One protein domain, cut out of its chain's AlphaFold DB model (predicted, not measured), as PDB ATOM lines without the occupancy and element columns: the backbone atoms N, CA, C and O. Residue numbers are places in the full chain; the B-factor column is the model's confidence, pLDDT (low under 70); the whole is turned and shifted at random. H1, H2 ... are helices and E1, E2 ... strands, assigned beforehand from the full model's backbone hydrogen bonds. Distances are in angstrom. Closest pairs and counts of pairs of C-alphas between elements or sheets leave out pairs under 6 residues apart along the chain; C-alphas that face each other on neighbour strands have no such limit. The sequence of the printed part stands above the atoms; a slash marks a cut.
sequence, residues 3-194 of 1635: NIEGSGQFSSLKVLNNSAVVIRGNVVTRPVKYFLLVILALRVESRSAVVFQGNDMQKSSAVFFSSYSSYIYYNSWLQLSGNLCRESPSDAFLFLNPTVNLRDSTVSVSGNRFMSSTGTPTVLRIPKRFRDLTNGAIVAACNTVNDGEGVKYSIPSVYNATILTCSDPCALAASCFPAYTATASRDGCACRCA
ATOM      1  N   ASN A   3     137.845 134.181  95.678       69.23
ATOM      2  CA  ASN A   3     138.963 135.094  95.906       69.23
ATOM      3  C   ASN A   3     138.408 136.431  96.415       69.23
ATOM      4  O   ASN A   3     137.651 137.078  95.695       69.23
ATOM      5  N   ILE A   4     138.747 136.824  97.648       71.64
ATOM      6  CA  ILE A   4     138.300 138.091  98.241       71.64
ATOM      7  C   ILE A   4     139.481 139.066  98.277       71.64
ATOM      8  O   ILE A   4     140.300 139.082  99.205       71.64
ATOM      9  N   GLU A   5     139.563 139.893  97.239       62.31
ATOM     10  CA  GLU A   5     140.559 140.957  97.125       62.31
ATOM     11  C   GLU A   5     140.125 142.202  97.913       62.31
ATOM     12  O   GLU A   5     138.938 142.494  98.041       62.31
ATOM     13  N   GLY A   6     141.091 142.935  98.469       53.84
ATOM     14  CA  GLY A   6     140.856 144.214  99.141       53.84
ATOM     15  C   GLY A   6     141.829 145.277  98.634       53.84
ATOM     16  O   GLY A   6     142.937 144.959  98.209       53.84
ATOM     17  N   SER A   7     141.439 146.553  98.676       52.39
ATOM     18  CA  SER A   7     142.348 147.673  98.386       52.39
ATOM     19  C   SER A   7     143.346 147.856  99.535       52.39
ATOM     20  O   SER A   7     142.932 147.778 100.689       52.39
ATOM     21  N   GLY A   8     144.621 148.149  99.252       52.13
ATOM     22  CA  GLY A   8     145.753 148.066 100.198       52.13
ATOM     23  C   GLY A   8     145.651 148.794 101.555       52.13
ATOM     24  O   GLY A   8     146.475 148.532 102.425       52.13
ATOM     25  N   GLN A   9     144.654 149.660 101.780       53.39
ATOM     26  CA  GLN A   9     144.362 150.285 103.084       53.39
ATOM     27  C   GLN A   9     143.270 149.570 103.913       53.39
ATOM     28  O   GLN A   9     143.012 149.951 105.054       53.39
ATOM     29  N   PHE A  10     142.619 148.531 103.383       61.31
ATOM     30  CA  PHE A  10     141.436 147.906 103.980       61.31
ATOM     31  C   PHE A  10     141.605 146.389 104.169       61.31
ATOM     32  O   PHE A  10     142.304 145.713 103.425       61.31
ATOM     33  N   SER A  11     140.941 145.835 105.185       68.80
ATOM     34  CA  SER A  11     140.747 144.386 105.353       68.80
ATOM     35  C   SER A  11     140.019 143.789 104.138       68.80
ATOM     36  O   SER A  11     139.039 144.385 103.694       68.80
ATOM     37  N   SER A  12     140.441 142.616 103.647       79.74
ATOM     38  CA  SER A  12     139.773 141.903 102.537       79.74
ATOM     39  C   SER A  12     138.377 141.427 102.930       79.74
ATOM     40  O   SER A  12     137.453 141.488 102.131       79.74
ATOM     41  N   LEU A  13     138.207 140.977 104.175       88.51
ATOM     42  CA  LEU A  13     136.915 140.555 104.707       88.51
ATOM     43  C   LEU A  13     136.699 141.209 106.072       88.51
ATOM     44  O   LEU A  13     137.482 140.969 106.993       88.51
ATOM     45  N   LYS A  14     135.654 142.039 106.199       88.84
ATOM     46  CA  LYS A  14     135.195 142.620 107.471       88.84
ATOM     47  C   LYS A  14     133.806 142.092 107.802       88.84
ATOM     48  O   LYS A  14     132.874 142.320 107.040       88.84
ATOM     49  N   VAL A  15     133.662 141.454 108.955       93.86
ATOM     50  CA  VAL A  15     132.377 141.009 109.500       93.86
ATOM     51  C   VAL A  15     132.217 141.679 110.858       93.86
ATOM     52  O   VAL A  15     132.950 141.369 111.793       93.86
ATOM     53  N   LEU A  16     131.342 142.681 110.935       94.00
ATOM     54  CA  LEU A  16     131.241 143.603 112.071       94.00
ATOM     55  C   LEU A  16     129.792 143.693 112.566       94.00
ATOM     56  O   LEU A  16     128.864 143.517 111.780       94.00
ATOM     57  N   ASN A  17     129.609 144.065 113.832       92.65
ATOM     58  CA  ASN A  17     128.317 144.431 114.428       92.65
ATOM     59  C   ASN A  17     127.228 143.357 114.274       92.65
ATOM     60  O   ASN A  17     126.215 143.595 113.621       92.65
ATOM     61  N   ASN A  18     127.408 142.195 114.906       92.86
ATOM     62  CA  ASN A  18     126.433 141.100 114.872       92.86
ATOM     63  C   ASN A  18     126.147 140.618 113.432       92.86
ATOM     64  O   ASN A  18     125.001 140.388 113.054       92.86
ATOM     65  N   SER A  19     127.189 140.484 112.608       94.45
ATOM     66  CA  SER A  19     127.064 139.990 111.229       94.45
ATOM     67  C   SER A  19     127.573 138.558 111.092       94.45
ATOM     68  O   SER A  19     128.401 138.108 111.887       94.45
ATOM     69  N   ALA A  20     127.109 137.846 110.061       93.81
ATOM     70  CA  ALA A  20     127.574 136.499 109.747       93.81
ATOM     71  C   ALA A  20     127.917 136.330 108.259       93.81
ATOM     72  O   ALA A  20     127.164 136.768 107.394       93.81
ATOM     73  N   VAL A  21     129.026 135.649 107.965       94.07
ATOM     74  CA  VAL A  21     129.343 135.125 106.624       94.07
ATOM     75  C   VAL A  21     129.322 133.607 106.705       94.07
ATOM     76  O   VAL A  21     130.093 133.040 107.476       94.07
ATOM     77  N   VAL A  22     128.453 132.951 105.929       92.24
ATOM     78  CA  VAL A  22     128.270 131.491 105.973       92.24
ATOM     79  C   VAL A  22     128.476 130.882 104.592       92.24
ATOM     80  O   VAL A  22     127.748 131.193 103.654       92.24
ATOM     81  N   ILE A  23     129.460 129.994 104.479       91.28
ATOM     82  CA  ILE A  23     129.762 129.228 103.268       91.28
ATOM     83  C   ILE A  23     129.460 127.763 103.571       91.28
ATOM     84  O   ILE A  23     130.214 127.122 104.309       91.28
ATOM     85  N   ARG A  24     128.352 127.240 103.027       87.75
ATOM     86  CA  ARG A  24     127.901 125.880 103.334       87.75
ATOM     87  C   ARG A  24     127.368 125.074 102.161       87.75
ATOM     88  O   ARG A  24     126.779 125.652 101.255       87.75
ATOM     89  N   GLY A  25     127.546 123.752 102.222       82.52
ATOM     90  CA  GLY A  25     126.938 122.794 101.290       82.52
ATOM     91  C   GLY A  25     127.476 122.850  99.857       82.52
ATOM     92  O   GLY A  25     126.782 122.445  98.931       82.52
ATOM     93  N   ASN A  26     128.682 123.385  99.646       83.87
ATOM     94  CA  ASN A  26     129.264 123.510  98.310       83.87
ATOM     95  C   ASN A  26     130.097 122.277  97.951       83.87
ATOM     96  O   ASN A  26     130.765 121.710  98.815       83.87
ATOM     97  N   VAL A  27     130.137 121.932  96.660       77.43
ATOM     98  CA  VAL A  27     131.013 120.884  96.117       77.43
ATOM     99  C   VAL A  27     132.071 121.512  95.208       77.43
ATOM    100  O   VAL A  27     131.742 122.214  94.252       77.43
ATOM    101  N   VAL A  28     133.353 121.257  95.478       78.09
ATOM    102  CA  VAL A  28     134.478 121.646  94.612       78.09
ATOM    103  C   VAL A  28     135.134 120.395  94.052       78.09
ATOM    104  O   VAL A  28     135.923 119.730  94.719       78.09
ATOM    105  N   THR A  29     134.801 120.097  92.796       66.83
ATOM    106  CA  THR A  29     135.140 118.840  92.109       66.83
ATOM    107  C   THR A  29     136.573 118.774  91.578       66.83
ATOM    108  O   THR A  29     137.046 117.697  91.221       66.83
ATOM    109  N   ARG A  30     137.291 119.903  91.522       71.99
ATOM    110  CA  ARG A  30     138.668 119.980  91.007       71.99
ATOM    111  C   ARG A  30     139.668 120.341  92.107       71.99
ATOM    112  O   ARG A  30     139.315 121.101  93.007       71.99
ATOM    113  N   PRO A  31     140.928 119.876  92.008       78.69
ATOM    114  CA  PRO A  31     142.025 120.401  92.810       78.69
ATOM    115  C   PRO A  31     142.147 121.922  92.679       78.69
ATOM    116  O   PRO A  31     142.177 122.449  91.567       78.69
ATOM    117  N   VAL A  32     142.255 122.634  93.796       81.64
ATOM    118  CA  VAL A  32     142.379 124.099  93.826       81.64
ATOM    119  C   VAL A  32     143.511 124.528  94.737       81.64
ATOM    120  O   VAL A  32     143.708 123.942  95.788       81.64
ATOM    121  N   LYS A  33     144.251 125.592  94.408       84.77
ATOM    122  CA  LYS A  33     145.285 126.083  95.334       84.77
ATOM    123  C   LYS A  33     144.666 126.525  96.667       84.77
ATOM    124  O   LYS A  33     145.108 126.055  97.715       84.77
ATOM    125  N   TYR A  34     143.612 127.345  96.589       86.44
ATOM    126  CA  TYR A  34     142.815 127.784  97.732       86.44
ATOM    127  C   TYR A  34     141.320 127.713  97.435       86.44
ATOM    128  O   TYR A  34     140.912 128.137  96.358       86.44
ATOM    129  N   PHE A  35     140.498 127.219  98.366       85.96
ATOM    130  CA  PHE A  35     139.037 127.301  98.221       85.96
ATOM    131  C   PHE A  35     138.565 128.736  98.490       85.96
ATOM    132  O   PHE A  35     137.853 129.321  97.667       85.96
ATOM    133  N   LEU A  36     139.000 129.285  99.631       89.25
ATOM    134  CA  LEU A  36     138.766 130.654 100.074       89.25
ATOM    135  C   LEU A  36     140.111 131.333 100.351       89.25
ATOM    136  O   LEU A  36     140.842 130.941 101.265       89.25
ATOM    137  N   LEU A  37     140.412 132.364  99.564       88.89
ATOM    138  CA  LEU A  37     141.601 133.201  99.707       88.89
ATOM    139  C   LEU A  37     141.197 134.596 100.203       88.89
ATOM    140  O   LEU A  37     140.491 135.324  99.506       88.89
ATOM    141  N   VAL A  38     141.676 134.974 101.390       87.25
ATOM    142  CA  VAL A  38     141.560 136.326 101.955       87.25
ATOM    143  C   VAL A  38     142.928 137.002 101.855       87.25
ATOM    144  O   VAL A  38     143.835 136.691 102.630       87.25
ATOM    145  N   ILE A  39     143.091 137.902 100.878       83.78
ATOM    146  CA  ILE A  39     144.410 138.455 100.519       83.78
ATOM    147  C   ILE A  39     144.975 139.381 101.612       83.78
ATOM    148  O   ILE A  39     146.144 139.275 101.990       83.78
ATOM    149  N   LEU A  40     144.157 140.290 102.135       85.38
ATOM    150  CA  LEU A  40     144.517 141.226 103.199       85.38
ATOM    151  C   LEU A  40     143.980 140.738 104.552       85.38
ATOM    152  O   LEU A  40     143.701 139.556 104.745       85.38
ATOM    153  N   ALA A  41     143.871 141.637 105.531       86.14
ATOM    154  CA  ALA A  41     143.423 141.274 106.869       86.14
ATOM    155  C   ALA A  41     142.002 140.686 106.858       86.14
ATOM    156  O   ALA A  41     141.095 141.267 106.259       86.14
ATOM    157  N   LEU A  42     141.805 139.577 107.570       91.91
ATOM    158  CA  LEU A  42     140.490 139.089 107.989       91.91
ATOM    159  C   LEU A  42     140.103 139.826 109.275       91.91
ATOM    160  O   LEU A  42     140.883 139.822 110.217       91.91
ATOM    161  N   ARG A  43     138.932 140.456 109.350       91.80
ATOM    162  CA  ARG A  43     138.463 141.151 110.556       91.80
ATOM    163  C   ARG A  43     137.052 140.687 110.918       91.80
ATOM    164  O   ARG A  43     136.135 140.873 110.130       91.80
ATOM    165  N   VAL A  44     136.883 140.111 112.104       94.66
ATOM    166  CA  VAL A  44     135.610 139.635 112.658       94.66
ATOM    167  C   VAL A  44     135.443 140.270 114.039       94.66
ATOM    168  O   VAL A  44     136.183 139.944 114.962       94.66
ATOM    169  N   GLU A  45     134.540 141.235 114.186       94.20
ATOM    170  CA  GLU A  45     134.430 142.028 115.417       94.20
ATOM    171  C   GLU A  45     132.981 142.197 115.879       94.20
ATOM    172  O   GLU A  45     132.041 142.145 115.082       94.20
ATOM    173  N   SER A  46     132.817 142.466 117.175       94.26
ATOM    174  CA  SER A  46     131.538 142.828 117.799       94.26
ATOM    175  C   SER A  46     130.475 141.742 117.622       94.26
ATOM    176  O   SER A  46     129.497 141.943 116.904       94.26
ATOM    177  N   ARG A  47     130.678 140.587 118.272       94.68
ATOM    178  CA  ARG A  47     129.763 139.430 118.247       94.68
ATOM    179  C   ARG A  47     129.400 138.952 116.834       94.68
ATOM    180  O   ARG A  47     128.265 138.561 116.571       94.68
ATOM    181  N   SER A  48     130.371 138.977 115.923       96.20
ATOM    182  CA  SER A  48     130.198 138.537 114.533       96.20
ATOM    183  C   SER A  48     130.768 137.139 114.292       96.20
ATOM    184  O   SER A  48     131.650 136.695 115.029       96.20
ATOM    185  N   ALA A  49     130.298 136.458 113.243       95.66
ATOM    186  CA  ALA A  49     130.678 135.081 112.933       95.66
ATOM    187  C   ALA A  49     131.098 134.867 111.464       95.66
ATOM    188  O   ALA A  49     130.475 135.372 110.535       95.66
ATOM    189  N   VAL A  50     132.131 134.061 111.234       95.13
ATOM    190  CA  VAL A  50     132.466 133.504 109.913       95.13
ATOM    191  C   VAL A  50     132.378 131.987 110.016       95.13
ATOM    192  O   VAL A  50     133.100 131.396 110.813       95.13
ATOM    193  N   VAL A  51     131.504 131.369 109.222       94.18
ATOM    194  CA  VAL A  51     131.188 129.935 109.273       94.18
ATOM    195  C   VAL A  51     131.477 129.283 107.925       94.18
ATOM    196  O   VAL A  51     130.976 129.712 106.887       94.18
ATOM    197  N   PHE A  52     132.263 128.214 107.944       93.42
ATOM    198  CA  PHE A  52     132.596 127.406 106.775       93.42
ATOM    199  C   PHE A  52     132.213 125.948 107.044       93.42
ATOM    200  O   PHE A  52     132.916 125.244 107.777       93.42
ATOM    201  N   GLN A  53     131.080 125.498 106.507       91.46
ATOM    202  CA  GLN A  53     130.428 124.284 106.997       91.46
ATOM    203  C   GLN A  53     129.979 123.318 105.902       91.46
ATOM    204  O   GLN A  53     129.303 123.714 104.962       91.46
ATOM    205  N   GLY A  54     130.252 122.022 106.060       89.42
ATOM    206  CA  GLY A  54     129.616 120.999 105.217       89.42
ATOM    207  C   GLY A  54     129.965 121.093 103.730       89.42
ATOM    208  O   GLY A  54     129.131 120.769 102.891       89.42
ATOM    209  N   ASN A  55     131.149 121.600 103.383       90.68
ATOM    210  CA  ASN A  55     131.608 121.654 101.997       90.68
ATOM    211  C   ASN A  55     132.372 120.361 101.645       90.68
ATOM    212  O   ASN A  55     133.175 119.893 102.453       90.68
ATOM    213  N   ASP A  56     132.144 119.806 100.449       85.54
ATOM    214  CA  ASP A  56     132.891 118.668  99.884       85.54
ATOM    215  C   ASP A  56     133.911 119.194  98.875       85.54
ATOM    216  O   ASP A  56     133.576 119.903  97.926       85.54
ATOM    217  N   MET A  57     135.186 118.915  99.105       87.38
ATOM    218  CA  MET A  57     136.280 119.518  98.361       87.38
ATOM    219  C   MET A  57     137.310 118.471  97.976       87.38
ATOM    220  O   MET A  57     137.692 117.616  98.777       87.38
ATOM    221  N   GLN A  58     137.827 118.599  96.757       83.86
ATOM    222  CA  GLN A  58     138.994 117.852  96.304       83.86
ATOM    223  C   GLN A  58     140.298 118.419  96.910       83.86
ATOM    224  O   GLN A  58     140.294 119.128  97.919       83.86
ATOM    225  N   LYS A  59     141.446 118.099  96.304       82.58
ATOM    226  CA  LYS A  59     142.780 118.511  96.764       82.58
ATOM    227  C   LYS A  59     142.940 120.027  96.864       82.58
ATOM    228  O   LYS A  59     142.526 120.757  95.964       82.58
ATOM    229  N   SER A  60     143.648 120.497  97.892       87.03
ATOM    230  CA  SER A  60     144.097 121.892  97.947       87.03
ATOM    231  C   SER A  60     145.478 122.103  98.562       87.03
ATOM    232  O   SER A  60     146.055 121.168  99.107       87.03
ATOM    233  N   SER A  61     146.052 123.305  98.439       87.82
ATOM    234  CA  SER A  61     147.221 123.683  99.254       87.82
ATOM    235  C   SER A  61     146.748 124.143 100.626       87.82
ATOM    236  O   SER A  61     147.119 123.543 101.637       87.82
ATOM    237  N   ALA A  62     145.826 125.105 100.657       89.99
ATOM    238  CA  ALA A  62     145.060 125.416 101.853       89.99
ATOM    239  C   ALA A  62     143.589 125.658 101.525       89.99
ATOM    240  O   ALA A  62     143.287 126.318 100.542       89.99
ATOM    241  N   VAL A  63     142.657 125.153 102.332       90.10
ATOM    242  CA  VAL A  63     141.223 125.352 102.055       90.10
ATOM    243  C   VAL A  63     140.831 126.794 102.368       90.10
ATOM    244  O   VAL A  63     140.369 127.516 101.486       90.10
ATOM    245  N   PHE A  64     141.089 127.232 103.597       93.27
ATOM    246  CA  PHE A  64     140.893 128.604 104.046       93.27
ATOM    247  C   PHE A  64     142.263 129.234 104.297       93.27
ATOM    248  O   PHE A  64     142.962 128.863 105.244       93.27
ATOM    249  N   PHE A  65     142.640 130.214 103.476       92.24
ATOM    250  CA  PHE A  65     143.923 130.904 103.585       92.24
ATOM    251  C   PHE A  65     143.731 132.407 103.792       92.24
ATOM    252  O   PHE A  65     143.123 133.084 102.964       92.24
ATOM    253  N   SER A  66     144.294 132.940 104.878       89.94
ATOM    254  CA  SER A  66     144.439 134.382 105.095       89.94
ATOM    255  C   SER A  66     145.916 134.757 105.008       89.94
ATOM    256  O   SER A  66     146.711 134.269 105.811       89.94
ATOM    257  N   SER A  67     146.298 135.595 104.037       86.43
ATOM    258  CA  SER A  67     147.699 136.033 103.852       86.43
ATOM    259  C   SER A  67     148.139 137.160 104.780       86.43
ATOM    260  O   SER A  67     149.328 137.482 104.807       86.43
ATOM    261  N   TYR A  68     147.210 137.768 105.516       86.89
ATOM    262  CA  TYR A  68     147.496 138.848 106.452       86.89
ATOM    263  C   TYR A  68     146.870 138.602 107.826       86.89
ATOM    264  O   TYR A  68     146.041 137.711 108.010       86.89
ATOM    265  N   SER A  69     147.258 139.416 108.813       86.98
ATOM    266  CA  SER A  69     146.808 139.235 110.194       86.98
ATOM    267  C   SER A  69     145.281 139.162 110.299       86.98
ATOM    268  O   SER A  69     144.570 140.029 109.789       86.98
ATOM    269  N   SER A  70     144.788 138.130 110.979       90.88
ATOM    270  CA  SER A  70     143.367 137.940 111.264       90.88
ATOM    271  C   SER A  70     143.019 138.585 112.606       90.88
ATOM    272  O   SER A  70     143.648 138.273 113.606       90.88
ATOM    273  N   TYR A  71     142.037 139.474 112.661       90.54
ATOM    274  CA  TYR A  71     141.584 140.182 113.858       90.54
ATOM    275  C   TYR A  71     140.208 139.659 114.253       90.54
ATOM    276  O   TYR A  71     139.253 139.869 113.516       90.54
ATOM    277  N   ILE A  72     140.105 138.957 115.377       93.11
ATOM    278  CA  ILE A  72     138.850 138.376 115.855       93.11
ATOM    279  C   ILE A  72     138.616 138.896 117.276       93.11
ATOM    280  O   ILE A  72     139.257 138.445 118.228       93.11
ATOM    281  N   TYR A  73     137.753 139.904 117.406       92.94
ATOM    282  CA  TYR A  73     137.600 140.688 118.633       92.94
ATOM    283  C   TYR A  73     136.165 140.741 119.150       92.94
ATOM    284  O   TYR A  73     135.201 140.663 118.388       92.94
ATOM    285  N   TYR A  74     136.037 140.981 120.455       92.83
ATOM    286  CA  TYR A  74     134.781 141.300 121.130       92.83
ATOM    287  C   TYR A  74     133.725 140.190 120.988       92.83
ATOM    288  O   TYR A  74     132.662 140.416 120.405       92.83
ATOM    289  N   ASN A  75     134.000 138.996 121.527       93.70
ATOM    290  CA  ASN A  75     133.082 137.849 121.483       93.70
ATOM    291  C   ASN A  75     132.718 137.411 120.060       93.70
ATOM    292  O   ASN A  75     131.584 137.039 119.798       93.70
ATOM    293  N   SER A  76     133.669 137.459 119.128       95.25
ATOM    294  CA  SER A  76     133.467 137.024 117.740       95.25
ATOM    295  C   SER A  76     133.936 135.588 117.499       95.25
ATOM    296  O   SER A  76     134.678 135.021 118.306       95.25
ATOM    297  N   TRP A  77     133.507 134.992 116.383       95.69
ATOM    298  CA  TRP A  77     133.732 133.575 116.100       95.69
ATOM    299  C   TRP A  77     134.144 133.294 114.659       95.69
ATOM    300  O   TRP A  77     133.554 133.796 113.707       95.69
ATOM    301  N   LEU A  78     135.166 132.462 114.499       95.28
ATOM    302  CA  LEU A  78     135.544 131.866 113.222       95.28
ATOM    303  C   LEU A  78     135.421 130.349 113.361       95.28
ATOM    304  O   LEU A  78     136.201 129.757 114.101       95.28
ATOM    305  N   GLN A  79     134.469 129.742 112.656       94.07
ATOM    306  CA  GLN A  79     134.145 128.319 112.738       94.07
ATOM    307  C   GLN A  79     134.339 127.640 111.384       94.07
ATOM    308  O   GLN A  79     133.806 128.085 110.366       94.07
ATOM    309  N   LEU A  80     135.060 126.521 111.373       94.59
ATOM    310  CA  LEU A  80     135.125 125.625 110.225       94.59
ATOM    311  C   LEU A  80     134.731 124.213 110.659       94.59
ATOM    312  O   LEU A  80     135.480 123.567 111.397       94.59
ATOM    313  N   SER A  81     133.573 123.725 110.207       91.81
ATOM    314  CA  SER A  81     133.023 122.472 110.729       91.81
ATOM    315  C   SER A  81     132.403 121.530 109.702       91.81
ATOM    316  O   SER A  81     131.714 121.969 108.789       91.81
ATOM    317  N   GLY A  82     132.565 120.221 109.887       90.45
ATOM    318  CA  GLY A  82     131.840 119.220 109.092       90.45
ATOM    319  C   GLY A  82     132.226 119.171 107.612       90.45
ATOM    320  O   GLY A  82     131.436 118.711 106.797       90.45
ATOM    321  N   ASN A  83     133.389 119.701 107.228       92.94
ATOM    322  CA  ASN A  83     133.822 119.705 105.832       92.94
ATOM    323  C   ASN A  83     134.502 118.380 105.465       92.94
ATOM    324  O   ASN A  83     135.199 117.787 106.292       92.94
ATOM    325  N   LEU A  84     134.342 117.948 104.213       90.77
ATOM    326  CA  LEU A  84     135.000 116.773 103.649       90.77
ATOM    327  C   LEU A  84     136.091 117.216 102.670       90.77
ATOM    328  O   LEU A  84     135.812 117.858 101.662       90.77
ATOM    329  N   CYS A  85     137.338 116.847 102.949       88.69
ATOM    330  CA  CYS A  85     138.448 116.978 102.013       88.69
ATOM    331  C   CYS A  85     138.813 115.597 101.476       88.69
ATOM    332  O   CYS A  85     139.408 114.790 102.194       88.69
ATOM    333  N   ARG A  86     138.492 115.327 100.207       86.36
ATOM    334  CA  ARG A  86     138.771 114.033  99.567       86.36
ATOM    335  C   ARG A  86     140.246 113.773  99.292       86.36
ATOM    336  O   ARG A  86     140.640 112.636  99.066       86.36
ATOM    337  N   GLU A  87     141.058 114.817  99.311       84.80
ATOM    338  CA  GLU A  87     142.506 114.700  99.364       84.80
ATOM    339  C   GLU A  87     143.025 115.757 100.338       84.80
ATOM    340  O   GLU A  87     142.580 116.909 100.321       84.80
ATOM    341  N   SER A  88     143.935 115.364 101.225       82.28
ATOM    342  CA  SER A  88     144.452 116.231 102.281       82.28
ATOM    343  C   SER A  88     145.097 117.505 101.726       82.28
ATOM    344  O   SER A  88     145.886 117.412 100.779       82.28
ATOM    345  N   PRO A  89     144.836 118.678 102.338       87.64
ATOM    346  CA  PRO A  89     145.505 119.910 101.953       87.64
ATOM    347  C   PRO A  89     147.020 119.800 102.177       87.64
ATOM    348  O   PRO A  89     147.449 119.294 103.217       87.64
ATOM    349  N   SER A  90     147.831 120.267 101.222       87.40
ATOM    350  CA  SER A  90     149.294 120.114 101.297       87.40
ATOM    351  C   SER A  90     149.953 120.998 102.361       87.40
ATOM    352  O   SER A  90     150.977 120.605 102.912       87.40
ATOM    353  N   ASP A  91     149.384 122.171 102.664       89.43
ATOM    354  CA  ASP A  91     149.896 123.094 103.686       89.43
ATOM    355  C   ASP A  91     149.082 123.048 104.980       89.43
ATOM    356  O   ASP A  91     149.627 122.724 106.038       89.43
ATOM    357  N   ALA A  92     147.800 123.428 104.924       91.83
ATOM    358  CA  ALA A  92     146.877 123.345 106.055       91.83
ATOM    359  C   ALA A  92     145.417 123.518 105.619       91.83
ATOM    360  O   ALA A  92     145.135 124.267 104.694       91.83
ATOM    361  N   PHE A  93     144.464 122.912 106.325       93.63
ATOM    362  CA  PHE A  93     143.039 123.172 106.089       93.63
ATOM    363  C   PHE A  93     142.671 124.635 106.389       93.63
ATOM    364  O   PHE A  93     142.163 125.332 105.513       93.63
ATOM    365  N   LEU A  94     143.015 125.122 107.584       94.79
ATOM    366  CA  LEU A  94     142.936 126.529 107.974       94.79
ATOM    367  C   LEU A  94     144.341 127.099 108.190       94.79
ATOM    368  O   LEU A  94     145.065 126.674 109.095       94.79
ATOM    369  N   PHE A  95     144.716 128.102 107.397       93.51
ATOM    370  CA  PHE A  95     145.992 128.802 107.519       93.51
ATOM    371  C   PHE A  95     145.764 130.297 107.780       93.51
ATOM    372  O   PHE A  95     145.334 131.046 106.902       93.51
ATOM    373  N   LEU A  96     146.092 130.736 108.999       91.26
ATOM    374  CA  LEU A  96     146.023 132.135 109.433       91.26
ATOM    375  C   LEU A  96     147.443 132.729 109.487       91.26
ATOM    376  O   LEU A  96     148.177 132.491 110.450       91.26
ATOM    377  N   ASN A  97     147.859 133.470 108.455       88.14
ATOM    378  CA  ASN A  97     149.227 133.978 108.283       88.14
ATOM    379  C   ASN A  97     149.269 135.521 108.316       88.14
ATOM    380  O   ASN A  97     148.483 136.138 107.618       88.14
ATOM    381  N   PRO A  98     150.183 136.190 109.051       83.83
ATOM    382  CA  PRO A  98     151.190 135.631 109.952       83.83
ATOM    383  C   PRO A  98     150.700 135.456 111.387       83.83
ATOM    384  O   PRO A  98     151.347 134.766 112.170       83.83
ATOM    385  N   THR A  99     149.590 136.098 111.749       85.06
ATOM    386  CA  THR A  99     149.026 136.067 113.099       85.06
ATOM    387  C   THR A  99     147.505 136.044 113.022       85.06
ATOM    388  O   THR A  99     146.913 136.592 112.100       85.06
ATOM    389  N   VAL A 100     146.861 135.427 114.004       88.79
ATOM    390  CA  VAL A 100     145.486 135.765 114.392       88.79
ATOM    391  C   VAL A 100     145.551 136.786 115.548       88.79
ATOM    392  O   VAL A 100     146.623 137.078 116.035       88.79
ATOM    393  N   ASN A 101     144.499 137.438 115.992       88.62
ATOM    394  CA  ASN A 101     144.499 138.299 117.173       88.62
ATOM    395  C   ASN A 101     143.154 138.043 117.820       88.62
ATOM    396  O   ASN A 101     142.138 138.129 117.137       88.62
ATOM    397  N   LEU A 102     143.162 137.643 119.089       88.83
ATOM    398  CA  LEU A 102     141.968 137.171 119.780       88.83
ATOM    399  C   LEU A 102     141.740 138.029 121.024       88.83
ATOM    400  O   LEU A 102     142.615 138.078 121.892       88.83
ATOM    401  N   ARG A 103     140.579 138.693 121.088       89.82
ATOM    402  CA  ARG A 103     140.083 139.417 122.272       89.82
ATOM    403  C   ARG A 103     138.716 138.882 122.650       89.82
ATOM    404  O   ARG A 103     137.779 139.081 121.873       89.82
ATOM    405  N   ASP A 104     138.629 138.166 123.768       90.15
ATOM    406  CA  ASP A 104     137.401 137.513 124.246       90.15
ATOM    407  C   ASP A 104     136.675 136.760 123.116       90.15
ATOM    408  O   ASP A 104     135.472 136.879 122.971       90.15
ATOM    409  N   SER A 105     137.404 136.111 122.202       92.76
ATOM    410  CA  SER A 105     136.863 135.566 120.946       92.76
ATOM    411  C   SER A 105     137.393 134.167 120.668       92.76
ATOM    412  O   SER A 105     138.434 133.769 121.202       92.76
ATOM    413  N   THR A 106     136.700 133.432 119.799       92.47
ATOM    414  CA  THR A 106     136.946 132.002 119.591       92.47
ATOM    415  C   THR A 106     137.229 131.672 118.126       92.47
ATOM    416  O   THR A 106     136.549 132.147 117.221       92.47
ATOM    417  N   VAL A 107     138.221 130.814 117.884       93.81
ATOM    418  CA  VAL A 107     138.415 130.128 116.595       93.81
ATOM    419  C   VAL A 107     138.154 128.647 116.810       93.81
ATOM    420  O   VAL A 107     138.804 128.055 117.671       93.81
ATOM    421  N   SER A 108     137.243 128.044 116.048       93.08
ATOM    422  CA  SER A 108     136.935 126.619 116.140       93.08
ATOM    423  C   SER A 108     137.106 125.873 114.818       93.08
ATOM    424  O   SER A 108     136.739 126.354 113.747       93.08
ATOM    425  N   VAL A 109     137.674 124.669 114.898       93.49
ATOM    426  CA  VAL A 109     137.783 123.743 113.765       93.49
ATOM    427  C   VAL A 109     137.340 122.355 114.216       93.49
ATOM    428  O   VAL A 109     138.043 121.724 115.006       93.49
ATOM    429  N   SER A 110     136.183 121.874 113.758       90.74
ATOM    430  CA  SER A 110     135.593 120.634 114.291       90.74
ATOM    431  C   SER A 110     134.915 119.720 113.277       90.74
ATOM    432  O   SER A 110     134.358 120.170 112.286       90.74
ATOM    433  N   GLY A 111     134.927 118.409 113.516       89.51
ATOM    434  CA  GLY A 111     134.180 117.452 112.691       89.51
ATOM    435  C   GLY A 111     134.606 117.405 111.218       89.51
ATOM    436  O   GLY A 111     133.831 116.953 110.381       89.51
ATOM    437  N   ASN A 112     135.782 117.929 110.860       92.24
ATOM    438  CA  ASN A 112     136.247 117.912 109.475       92.24
ATOM    439  C   ASN A 112     136.903 116.561 109.174       92.24
ATOM    440  O   ASN A 112     137.721 116.076 109.961       92.24
ATOM    441  N   ARG A 113     136.556 115.976 108.026       91.07
ATOM    442  CA  ARG A 113     137.020 114.659 107.580       91.07
ATOM    443  C   ARG A 113     137.983 114.824 106.414       91.07
ATOM    444  O   ARG A 113     137.649 115.423 105.395       91.07
ATOM    445  N   PHE A 114     139.178 114.277 106.559       90.50
ATOM    446  CA  PHE A 114     140.239 114.331 105.563       90.50
ATOM    447  C   PHE A 114     140.518 112.928 105.036       90.50
ATOM    448  O   PHE A 114     140.609 111.979 105.805       90.50
ATOM    449  N   MET A 115     140.709 112.784 103.732       87.49
ATOM    450  CA  MET A 115     141.261 111.565 103.148       87.49
ATOM    451  C   MET A 115     142.707 111.852 102.723       87.49
ATOM    452  O   MET A 115     142.960 112.800 101.982       87.49
ATOM    453  N   SER A 116     143.680 111.097 103.236       80.54
ATOM    454  CA  SER A 116     145.110 111.310 102.956       80.54
ATOM    455  C   SER A 116     145.835 109.994 102.725       80.54
ATOM    456  O   SER A 116     145.692 109.064 103.510       80.54
ATOM    457  N   SER A 117     146.657 109.915 101.680       75.27
ATOM    458  CA  SER A 117     147.485 108.736 101.404       75.27
ATOM    459  C   SER A 117     148.917 108.837 101.942       75.27
ATOM    460  O   SER A 117     149.569 107.809 102.089       75.27
ATOM    461  N   THR A 118     149.434 110.042 102.225       67.73
ATOM    462  CA  THR A 118     150.888 110.277 102.380       67.73
ATOM    463  C   THR A 118     151.317 111.074 103.618       67.73
ATOM    464  O   THR A 118     152.490 111.426 103.738       67.73
ATOM    465  N   GLY A 119     150.440 111.325 104.592       73.34
ATOM    466  CA  GLY A 119     150.855 111.944 105.852       73.34
ATOM    467  C   GLY A 119     149.700 112.388 106.738       73.34
ATOM    468  O   GLY A 119     148.533 112.251 106.387       73.34
ATOM    469  N   THR A 120     150.031 112.942 107.905       83.26
ATOM    470  CA  THR A 120     149.045 113.530 108.816       83.26
ATOM    471  C   THR A 120     148.701 114.955 108.358       83.26
ATOM    472  O   THR A 120     149.578 115.826 108.342       83.26
ATOM    473  N   PRO A 121     147.448 115.238 107.951       89.11
ATOM    474  CA  PRO A 121     147.079 116.560 107.461       89.11
ATOM    475  C   PRO A 121     147.171 117.595 108.584       89.11
ATOM    476  O   PRO A 121     146.794 117.338 109.730       89.11
ATOM    477  N   THR A 122     147.652 118.793 108.248       92.08
ATOM    478  CA  THR A 122     147.622 119.923 109.181       92.08
ATOM    479  C   THR A 122     146.253 120.587 109.106       92.08
ATOM    480  O   THR A 122     145.873 121.130 108.073       92.08
ATOM    481  N   VAL A 123     145.492 120.554 110.194       92.62
ATOM    482  CA  VAL A 123     144.131 121.112 110.229       92.62
ATOM    483  C   VAL A 123     144.161 122.618 110.469       92.62
ATOM    484  O   VAL A 123     143.456 123.372 109.808       92.62
ATOM    485  N   LEU A 124     145.020 123.075 111.379       93.77
ATOM    486  CA  LEU A 124     145.198 124.493 111.683       93.77
ATOM    487  C   LEU A 124     146.683 124.831 111.753       93.77
ATOM    488  O   LEU A 124     147.441 124.175 112.474       93.77
ATOM    489  N   ARG A 125     147.090 125.879 111.033       93.20
ATOM    490  CA  ARG A 125     148.443 126.436 111.068       93.20
ATOM    491  C   ARG A 125     148.429 127.931 111.369       93.20
ATOM    492  O   ARG A 125     147.833 128.721 110.640       93.20
ATOM    493  N   ILE A 126     149.150 128.304 112.424       89.45
ATOM    494  CA  ILE A 126     149.386 129.683 112.856       89.45
ATOM    495  C   ILE A 126     150.906 129.873 113.034       89.45
ATOM    496  O   ILE A 126     151.511 129.195 113.863       89.45
ATOM    497  N   PRO A 127     151.569 130.766 112.283       85.91
ATOM    498  CA  PRO A 127     153.002 131.031 112.446       85.91
ATOM    499  C   PRO A 127     153.370 131.666 113.802       85.91
ATOM    500  O   PRO A 127     152.564 132.337 114.446       85.91
ATOM    501  N   LYS A 128     154.626 131.482 114.238       73.27
ATOM    502  CA  LYS A 128     155.163 132.022 115.502       73.27
ATOM    503  C   LYS A 128     155.588 133.495 115.317       73.27
ATOM    504  O   LYS A 128     156.679 133.756 114.822       73.27
ATOM    505  N   ARG A 129     154.737 134.458 115.700       71.41
ATOM    506  CA  ARG A 129     155.057 135.903 115.829       71.41
ATOM    507  C   ARG A 129     154.353 136.515 117.055       71.41
ATOM    508  O   ARG A 129     153.259 136.074 117.403       71.41
ATOM    509  N   PHE A 130     155.005 137.490 117.706       54.49
ATOM    510  CA  PHE A 130     154.555 138.173 118.939       54.49
ATOM    511  C   PHE A 130     153.188 138.876 118.773       54.49
ATOM    512  O   PHE A 130     152.864 139.322 117.672       54.49
ATOM    513  N   ARG A 131     152.387 138.945 119.852       60.47
ATOM    514  CA  ARG A 131     150.977 139.394 119.865       60.47
ATOM    515  C   ARG A 131     150.575 140.129 121.144       60.47
ATOM    516  O   ARG A 131     151.152 139.861 122.191       60.47
ATOM    517  N   ASP A 132     149.465 140.862 121.054       55.39
ATOM    518  CA  ASP A 132     148.563 141.148 122.175       55.39
ATOM    519  C   ASP A 132     147.494 140.045 122.287       55.39
ATOM    520  O   ASP A 132     146.773 139.759 121.326       55.39
ATOM    521  N   LEU A 133     147.376 139.419 123.457       63.28
ATOM    522  CA  LEU A 133     146.361 138.405 123.764       63.28
ATOM    523  C   LEU A 133     145.550 138.849 124.980       63.28
ATOM    524  O   LEU A 133     146.118 139.162 126.021       63.28
ATOM    525  N   THR A 134     144.224 138.832 124.866       67.83
ATOM    526  CA  THR A 134     143.303 139.027 125.998       67.83
ATOM    527  C   THR A 134     142.188 137.987 125.882       67.83
ATOM    528  O   THR A 134     141.348 138.080 124.995       67.83
ATOM    529  N   ASN A 135     142.216 136.945 126.724       80.24
ATOM    530  CA  ASN A 135     141.155 135.927 126.858       80.24
ATOM    531  C   ASN A 135     140.656 135.254 125.553       80.24
ATOM    532  O   ASN A 135     139.492 134.885 125.434       80.24
ATOM    533  N   GLY A 136     141.521 135.083 124.550       84.86
ATOM    534  CA  GLY A 136     141.187 134.373 123.309       84.86
ATOM    535  C   GLY A 136     141.312 132.849 123.414       84.86
ATOM    536  O   GLY A 136     142.274 132.365 124.012       84.86
ATOM    537  N   ALA A 137     140.409 132.099 122.770       88.76
ATOM    538  CA  ALA A 137     140.411 130.630 122.769       88.76
ATOM    539  C   ALA A 137     140.489 130.037 121.351       88.76
ATOM    540  O   ALA A 137     139.858 130.536 120.415       88.76
ATOM    541  N   ILE A 138     141.240 128.944 121.194       91.41
ATOM    542  CA  ILE A 138     141.269 128.135 119.967       91.41
ATOM    543  C   ILE A 138     140.783 126.729 120.309       91.41
ATOM    544  O   ILE A 138     141.359 126.070 121.165       91.41
ATOM    545  N   VAL A 139     139.741 126.259 119.629       91.51
ATOM    546  CA  VAL A 139     139.096 124.975 119.917       91.51
ATOM    547  C   VAL A 139     139.190 124.077 118.694       91.51
ATOM    548  O   VAL A 139     138.725 124.433 117.616       91.51
ATOM    549  N   ALA A 140     139.768 122.894 118.841       90.52
ATOM    550  CA  ALA A 140     139.749 121.884 117.795       90.52
ATOM    551  C   ALA A 140     139.118 120.606 118.340       90.52
ATOM    552  O   ALA A 140     139.540 120.138 119.390       90.52
ATOM    553  N   ALA A 141     138.113 120.056 117.659       88.73
ATOM    554  CA  ALA A 141     137.362 118.910 118.175       88.73
ATOM    555  C   ALA A 141     137.021 117.903 117.072       88.73
ATOM    556  O   ALA A 141     136.438 118.278 116.059       88.73
ATOM    557  N   CYS A 142     137.359 116.629 117.271       87.02
ATOM    558  CA  CYS A 142     136.969 115.524 116.388       87.02
ATOM    559  C   CYS A 142     137.235 115.759 114.882       87.02
ATOM    560  O   CYS A 142     136.355 115.603 114.040       87.02
ATOM    561  N   ASN A 143     138.447 116.182 114.512       90.35
ATOM    562  CA  ASN A 143     138.855 116.203 113.101       90.35
ATOM    563  C   ASN A 143     139.549 114.877 112.767       90.35
ATOM    564  O   ASN A 143     140.510 114.505 113.444       90.35
ATOM    565  N   THR A 144     139.081 114.182 111.734       88.58
ATOM    566  CA  THR A 144     139.500 112.810 111.415       88.58
ATOM    567  C   THR A 144     140.230 112.738 110.082       88.58
ATOM    568  O   THR A 144     139.951 113.497 109.155       88.58
ATOM    569  N   VAL A 145     141.179 111.810 109.971       87.17
ATOM    570  CA  VAL A 145     141.847 111.457 108.718       87.17
ATOM    571  C   VAL A 145     141.650 109.970 108.442       87.17
ATOM    572  O   VAL A 145     141.939 109.153 109.308       87.17
ATOM    573  N   ASN A 146     141.158 109.609 107.253       84.76
ATOM    574  CA  ASN A 146     140.828 108.223 106.884       84.76
ATOM    575  C   ASN A 146     140.019 107.497 107.976       84.76
ATOM    576  O   ASN A 146     140.305 106.350 108.305       84.76
ATOM    577  N   ASP A 147     139.065 108.199 108.586       72.56
ATOM    578  CA  ASP A 147     138.206 107.707 109.678       72.56
ATOM    579  C   ASP A 147     138.916 107.392 110.998       72.56
ATOM    580  O   ASP A 147     138.282 106.931 111.942       72.56
ATOM    581  N   GLY A 148     140.206 107.708 111.099       75.63
ATOM    582  CA  GLY A 148     140.984 107.664 112.330       75.63
ATOM    583  C   GLY A 148     141.286 109.053 112.893       75.63
ATOM    584  O   GLY A 148     141.255 110.072 112.198       75.63
ATOM    585  N   GLU A 149     141.630 109.102 114.176       67.75
ATOM    586  CA  GLU A 149     142.218 110.290 114.795       67.75
ATOM    587  C   GLU A 149     143.715 110.345 114.446       67.75
ATOM    588  O   GLU A 149     144.473 109.430 114.758       67.75
ATOM    589  N   GLY A 150     144.158 111.392 113.746       75.69
ATOM    590  CA  GLY A 150     145.531 111.442 113.217       75.69
ATOM    591  C   GLY A 150     145.913 112.767 112.565       75.69
ATOM    592  O   GLY A 150     146.666 112.800 111.594       75.69
ATOM    593  N   VAL A 151     145.359 113.876 113.049       87.13
ATOM    594  CA  VAL A 151     145.563 115.207 112.463       87.13
ATOM    595  C   VAL A 151     146.599 116.027 113.232       87.13
ATOM    596  O   VAL A 151     146.804 115.834 114.430       87.13
ATOM    597  N   LYS A 152     147.245 116.982 112.558       90.08
ATOM    598  CA  LYS A 152     148.245 117.872 113.160       90.08
ATOM    599  C   LYS A 152     147.699 119.285 113.357       90.08
ATOM    600  O   LYS A 152     147.044 119.843 112.477       90.08
ATOM    601  N   TYR A 153     148.066 119.905 114.475       91.16
ATOM    602  CA  TYR A 153     147.826 121.321 114.748       91.16
ATOM    603  C   TYR A 153     149.167 122.025 114.970       91.16
ATOM    604  O   TYR A 153     149.979 121.594 115.784       91.16
ATOM    605  N   SER A 154     149.421 123.103 114.231       91.36
ATOM    606  CA  SER A 154     150.605 123.950 114.395       91.36
ATOM    607  C   SER A 154     150.166 125.274 115.007       91.36
ATOM    608  O   SER A 154     149.866 126.240 114.303       91.36
ATOM    609  N   ILE A 155     150.050 125.268 116.334       88.46
ATOM    610  CA  ILE A 155     149.535 126.375 117.139       88.46
ATOM    611  C   ILE A 155     150.628 126.767 118.149       88.46
ATOM    612  O   ILE A 155     151.030 125.935 118.961       88.46
ATOM    613  N   PRO A 156     151.158 128.002 118.106       84.96
ATOM    614  CA  PRO A 156     152.104 128.495 119.101       84.96
ATOM    615  C   PRO A 156     151.535 128.411 120.524       84.96
ATOM    616  O   PRO A 156     150.375 128.746 120.740       84.96
ATOM    617  N   SER A 157     152.374 128.049 121.501       81.92
ATOM    618  CA  SER A 157     151.991 127.862 122.916       81.92
ATOM    619  C   SER A 157     151.403 129.101 123.601       81.92
ATOM    620  O   SER A 157     150.837 128.995 124.681       81.92
ATOM    621  N   VAL A 158     151.528 130.277 122.984       80.24
ATOM    622  CA  VAL A 158     150.882 131.516 123.437       80.24
ATOM    623  C   VAL A 158     149.356 131.501 123.274       80.24
ATOM    624  O   VAL A 158     148.689 132.320 123.897       80.24
ATOM    625  N   TYR A 159     148.779 130.607 122.463       83.61
ATOM    626  CA  TYR A 159     147.321 130.454 122.378       83.61
ATOM    627  C   TYR A 159     146.822 129.416 123.370       83.61
ATOM    628  O   TYR A 159     147.367 128.318 123.439       83.61
ATOM    629  N   ASN A 160     145.730 129.740 124.065       81.31
ATOM    630  CA  ASN A 160     144.990 128.758 124.842       81.31
ATOM    631  C   ASN A 160     144.215 127.846 123.877       81.31
ATOM    632  O   ASN A 160     143.109 128.179 123.437       81.31
ATOM    633  N   ALA A 161     144.865 126.758 123.460       87.94
ATOM    634  CA  ALA A 161     144.330 125.802 122.504       87.94
ATOM    635  C   ALA A 161     143.796 124.560 123.222       87.94
ATOM    636  O   ALA A 161     144.557 123.822 123.844       87.94
ATOM    637  N   THR A 162     142.498 124.304 123.090       89.88
ATOM    638  CA  THR A 162     141.849 123.082 123.575       89.88
ATOM    639  C   THR A 162     141.651 122.127 122.403       89.88
ATOM    640  O   THR A 162     140.883 122.431 121.484       89.88
ATOM    641  N   ILE A 163     142.352 120.993 122.421       88.01
ATOM    642  CA  ILE A 163     142.248 119.945 121.400       88.01
ATOM    643  C   ILE A 163     141.502 118.761 122.015       88.01
ATOM    644  O   ILE A 163     141.976 118.176 122.985       88.01
ATOM    645  N   LEU A 164     140.341 118.437 121.456       87.06
ATOM    646  CA  LEU A 164     139.427 117.404 121.931       87.06
ATOM    647  C   LEU A 164     139.346 116.258 120.918       87.06
ATOM    648  O   LEU A 164     139.269 116.476 119.702       87.06
ATOM    649  N   THR A 165     139.371 115.037 121.437       83.18
ATOM    650  CA  THR A 165     139.155 113.793 120.690       83.18
ATOM    651  C   THR A 165     137.670 113.618 120.357       83.18
ATOM    652  O   THR A 165     136.811 114.303 120.908       83.18
ATOM    653  N   CYS A 166     137.338 112.700 119.452       77.97
ATOM    654  CA  CYS A 166     135.959 112.345 119.101       77.97
ATOM    655  C   CYS A 166     135.195 111.648 120.238       77.97
ATOM    656  O   CYS A 166     133.979 111.496 120.146       77.97
ATOM    657  N   SER A 167     135.884 111.229 121.304       74.20
ATOM    658  CA  SER A 167     135.285 110.648 122.511       74.20
ATOM    659  C   SER A 167     134.544 111.660 123.389       74.20
ATOM    660  O   SER A 167     133.624 111.254 124.093       74.20
ATOM    661  N   ASP A 168     134.886 112.952 123.311       64.57
ATOM    662  CA  ASP A 168     134.072 114.046 123.849       64.57
ATOM    663  C   ASP A 168     133.261 114.651 122.691       64.57
ATOM    664  O   ASP A 168     133.742 115.560 122.004       64.57
ATOM    665  N   PRO A 169     132.027 114.177 122.427       60.09
ATOM    666  CA  PRO A 169     131.276 114.579 121.239       60.09
ATOM    667  C   PRO A 169     130.914 116.066 121.252       60.09
ATOM    668  O   PRO A 169     130.544 116.607 120.210       60.09
ATOM    669  N   CYS A 170     131.019 116.735 122.410       69.13
ATOM    670  CA  CYS A 170     130.551 118.097 122.566       69.13
ATOM    671  C   CYS A 170     131.539 119.094 123.158       69.13
ATOM    672  O   CYS A 170     131.555 119.379 124.355       69.13
ATOM    673  N   ALA A 171     132.269 119.751 122.263       73.66
ATOM    674  CA  ALA A 171     132.894 121.026 122.553       73.66
ATOM    675  C   ALA A 171     131.880 122.152 122.295       73.66
ATOM    676  O   ALA A 171     131.667 122.552 121.152       73.66
ATOM    677  N   LEU A 172     131.275 122.687 123.358       74.94
ATOM    678  CA  LEU A 172     130.335 123.821 123.312       74.94
ATOM    679  C   LEU A 172     130.791 124.939 122.359       74.94
ATOM    680  O   LEU A 172     130.054 125.339 121.466       74.94
ATOM    681  N   ALA A 173     132.040 125.384 122.504       78.29
ATOM    682  CA  ALA A 173     132.638 126.452 121.701       78.29
ATOM    683  C   ALA A 173     133.006 126.041 120.256       78.29
ATOM    684  O   ALA A 173     133.426 126.881 119.456       78.29
ATOM    685  N   ALA A 174     132.871 124.756 119.912       84.08
ATOM    686  CA  ALA A 174     133.017 124.264 118.548       84.08
ATOM    687  C   ALA A 174     131.684 124.185 117.797       84.08
ATOM    688  O   ALA A 174     131.688 124.399 116.586       84.08
ATOM    689  N   SER A 175     130.580 123.905 118.496       85.13
ATOM    690  CA  SER A 175     129.252 123.727 117.887       85.13
ATOM    691  C   SER A 175     128.361 124.966 117.998       85.13
ATOM    692  O   SER A 175     127.601 125.246 117.077       85.13
ATOM    693  N   CYS A 176     128.482 125.736 119.083       88.82
ATOM    694  CA  CYS A 176     127.621 126.876 119.392       88.82
ATOM    695  C   CYS A 176     128.414 128.185 119.422       88.82
ATOM    696  O   CYS A 176     129.503 128.228 120.001       88.82
ATOM    697  N   PHE A 177     127.862 129.274 118.875       92.90
ATOM    698  CA  PHE A 177     128.504 130.586 118.940       92.90
ATOM    699  C   PHE A 177     128.507 131.114 120.389       92.90
ATOM    700  O   PHE A 177     127.433 131.448 120.906       92.90
ATOM    701  N   PRO A 178     129.668 131.250 121.073       89.41
ATOM    702  CA  PRO A 178     129.680 131.529 122.512       89.41
ATOM    703  C   PRO A 178     128.975 132.830 122.920       89.41
ATOM    704  O   PRO A 178     128.378 132.886 123.989       89.41
ATOM    705  N   ALA A 179     128.983 133.856 122.063       90.86
ATOM    706  CA  ALA A 179     128.384 135.159 122.364       90.86
ATOM    707  C   ALA A 179     126.853 135.145 122.477       90.86
ATOM    708  O   ALA A 179     126.278 136.015 123.128       90.86
ATOM    709  N   TYR A 180     126.208 134.183 121.819       92.22
ATOM    710  CA  TYR A 180     124.755 134.092 121.689       92.22
ATOM    711  C   TYR A 180     124.213 132.733 122.130       92.22
ATOM    712  O   TYR A 180     123.086 132.379 121.796       92.22
ATOM    713  N   THR A 181     124.980 131.969 122.903       90.50
ATOM    714  CA  THR A 181     124.533 130.691 123.468       90.50
ATOM    715  C   THR A 181     124.169 130.887 124.938       90.50
ATOM    716  O   THR A 181     125.014 131.286 125.729       90.50
ATOM    717  N   ALA A 182     122.915 130.616 125.316       85.74
ATOM    718  CA  ALA A 182     122.433 130.718 126.699       85.74
ATOM    719  C   ALA A 182     122.728 129.446 127.507       85.74
ATOM    720  O   ALA A 182     123.215 129.504 128.631       85.74
ATOM    721  N   THR A 183     122.436 128.288 126.923       81.00
ATOM    722  CA  THR A 183     122.737 126.958 127.468       81.00
ATOM    723  C   THR A 183     122.989 126.029 126.291       81.00
ATOM    724  O   THR A 183     122.347 126.202 125.259       81.00
ATOM    725  N   ALA A 184     123.828 125.008 126.418       70.99
ATOM    726  CA  ALA A 184     123.804 123.914 125.449       70.99
ATOM    727  C   ALA A 184     123.724 122.567 126.151       70.99
ATOM    728  O   ALA A 184     124.241 122.391 127.258       70.99
ATOM    729  N   SER A 185     123.035 121.641 125.496       75.12
ATOM    730  CA  SER A 185     122.910 120.269 125.962       75.12
ATOM    731  C   SER A 185     124.258 119.559 125.845       75.12
ATOM    732  O   SER A 185     124.885 119.601 124.785       75.12
ATOM    733  N   ARG A 186     124.697 118.884 126.920       66.39
ATOM    734  CA  ARG A 186     125.838 117.950 126.846       66.39
ATOM    735  C   ARG A 186     125.516 116.756 125.947       66.39
ATOM    736  O   ARG A 186     126.401 116.273 125.250       66.39
ATOM    737  N   ASP A 187     124.246 116.359 125.906       65.39
ATOM    738  CA  ASP A 187     123.756 115.293 125.045       65.39
ATOM    739  C   ASP A 187     123.381 115.887 123.678       65.39
ATOM    740  O   ASP A 187     122.417 116.648 123.556       65.39
ATOM    741  N   GLY A 188     124.184 115.592 122.651       66.77
ATOM    742  CA  GLY A 188     123.895 115.931 121.249       66.77
ATOM    743  C   GLY A 188     124.266 117.346 120.776       66.77
ATOM    744  O   GLY A 188     123.942 117.691 119.646       66.77
ATOM    745  N   CYS A 189     124.938 118.167 121.590       75.19
ATOM    746  CA  CYS A 189     125.389 119.526 121.227       75.19
ATOM    747  C   CYS A 189     124.327 120.524 120.764       75.19
ATOM    748  O   CYS A 189     124.662 121.518 120.119       75.19
ATOM    749  N   ALA A 190     123.060 120.313 121.110       81.20
ATOM    750  CA  ALA A 190     122.016 121.269 120.773       81.20
ATOM    751  C   ALA A 190     122.238 122.601 121.514       81.20
ATOM    752  O   ALA A 190     122.266 122.643 122.752       81.20
ATOM    753  N   CYS A 191     122.382 123.690 120.755       87.04
ATOM    754  CA  CYS A 191     122.575 125.036 121.278       87.04
ATOM    755  C   CYS A 191     121.219 125.688 121.567       87.04
ATOM    756  O   CYS A 191     120.360 125.784 120.693       87.04
ATOM    757  N   ARG A 192     121.018 126.186 122.789       88.29
ATOM    758  CA  ARG A 192     119.899 127.076 123.107       88.29
ATOM    759  C   ARG A 192     120.399 128.511 123.041       88.29
ATOM    760  O   ARG A 192     121.283 128.897 123.807       88.29
ATOM    761  N   CYS A 193     119.828 129.298 122.141       90.18
ATOM    762  CA  CYS A 193     120.315 130.646 121.887       90.18
ATOM    763  C   CYS A 193     119.879 131.638 122.970       90.18
ATOM    764  O   CYS A 193     118.747 131.595 123.454       90.18
ATOM    765  N   ALA A 194     120.801 132.518 123.355       89.77
ATOM    766  CA  ALA A 194     120.521 133.723 124.118       89.77
ATOM    767  C   ALA A 194     119.809 134.756 123.235       89.77
ATOM    768  O   ALA A 194     119.730 134.612 122.012       89.77
TER     769      ALA A 194
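What this domain is: This is residues 3 to 194 of the 1635 residues of the protein "Dispersed gene family protein 1 (DGF-1), putative" of Trypanosoma cruzi (strain CL Brener) (UniProt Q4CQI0). From its first residue the printed part winds in stacked turns, a solenoid with three walls of parallel strands: E1 E4 E7 E10, E2 E5 E8 E11 E13 E15, and E3 E6 E9 E12 E14. After the last turn, short helix H1 packs on the outward face of the six-strand wall, and the antiparallel hairpin E16 and E17 lies farther out. You have 192 printed residues with seventeen named strands and one named helix, H1, between E15 and E16; the class is mostly strand, though named elements hold only 82 residues. The whole is compact, radius of gyration of the C-alphas 15.6 A, spanning 45 by 41 by 32 A.

Where its parts are: Find C-alpha 13 at (136.915, 140.555, 104.707), where E1, residues 13 to 15, begins. The first turn goes on with E2, 20 to 24, and E3, 32 to 38, 14.7 A long. Then read E4, 42 to 45; E5, 49 to 53; E6, 60 to 66, 14.4 A long; E7, 70 to 73; E8, 77 to 81; E9, 92 to 96; E10, 100 to 103; E11, 106 to 110; and E12, 122 to 125. E13, 137 to 141, E14, 152 to 154, and E15, 160 to 164, follow; E13 and E15 are each 13.0 A long. Last come H1, 172 to 175, E16, 181 to 184, and E17, 191 to 193, ending at C-alpha 193, (120.315, 130.646, 121.887).

How they stand to each other: Begin with the largest sheet, in the order E2 E5 E8 E11 E13 E15, with E2 and E15 as edge strands. Between E2 and E5, parallel at 3 degrees, N 51 and O 21 are 2.8 A apart. In the sheet E3 E6 E9 E12 E14, look at E6 and E9, parallel at 20 degrees, where N 64 and O 93 are 2.9 A apart. In the sheet E1 E4 E7 E10, N 71 of E7 and O 42 of E4 are 2.7 A apart. H1 is on the six-strand sheet at a height of 7.1 A; its closest C-alphas to E11 are Ala 174 and Ser 108, 5.2 A apart. H1 is too short for an O i to N i+4 pair; its one O i to N i+3 pair is within hydrogen-bond range. In the hairpin E16 and E17, N 182 and O 192 are 2.8 A apart.

The domain as a whole: The C-alphas farthest apart, of Gly 8 and Asp 187, are 46.6 A apart. The printed part has no cut. The long links are E11 to E12 and E12 to E13. Mean pLDDT of the printed part is 84.7; look for values under 70 in 22 residues, among them 5 to 11 and 130 to 134.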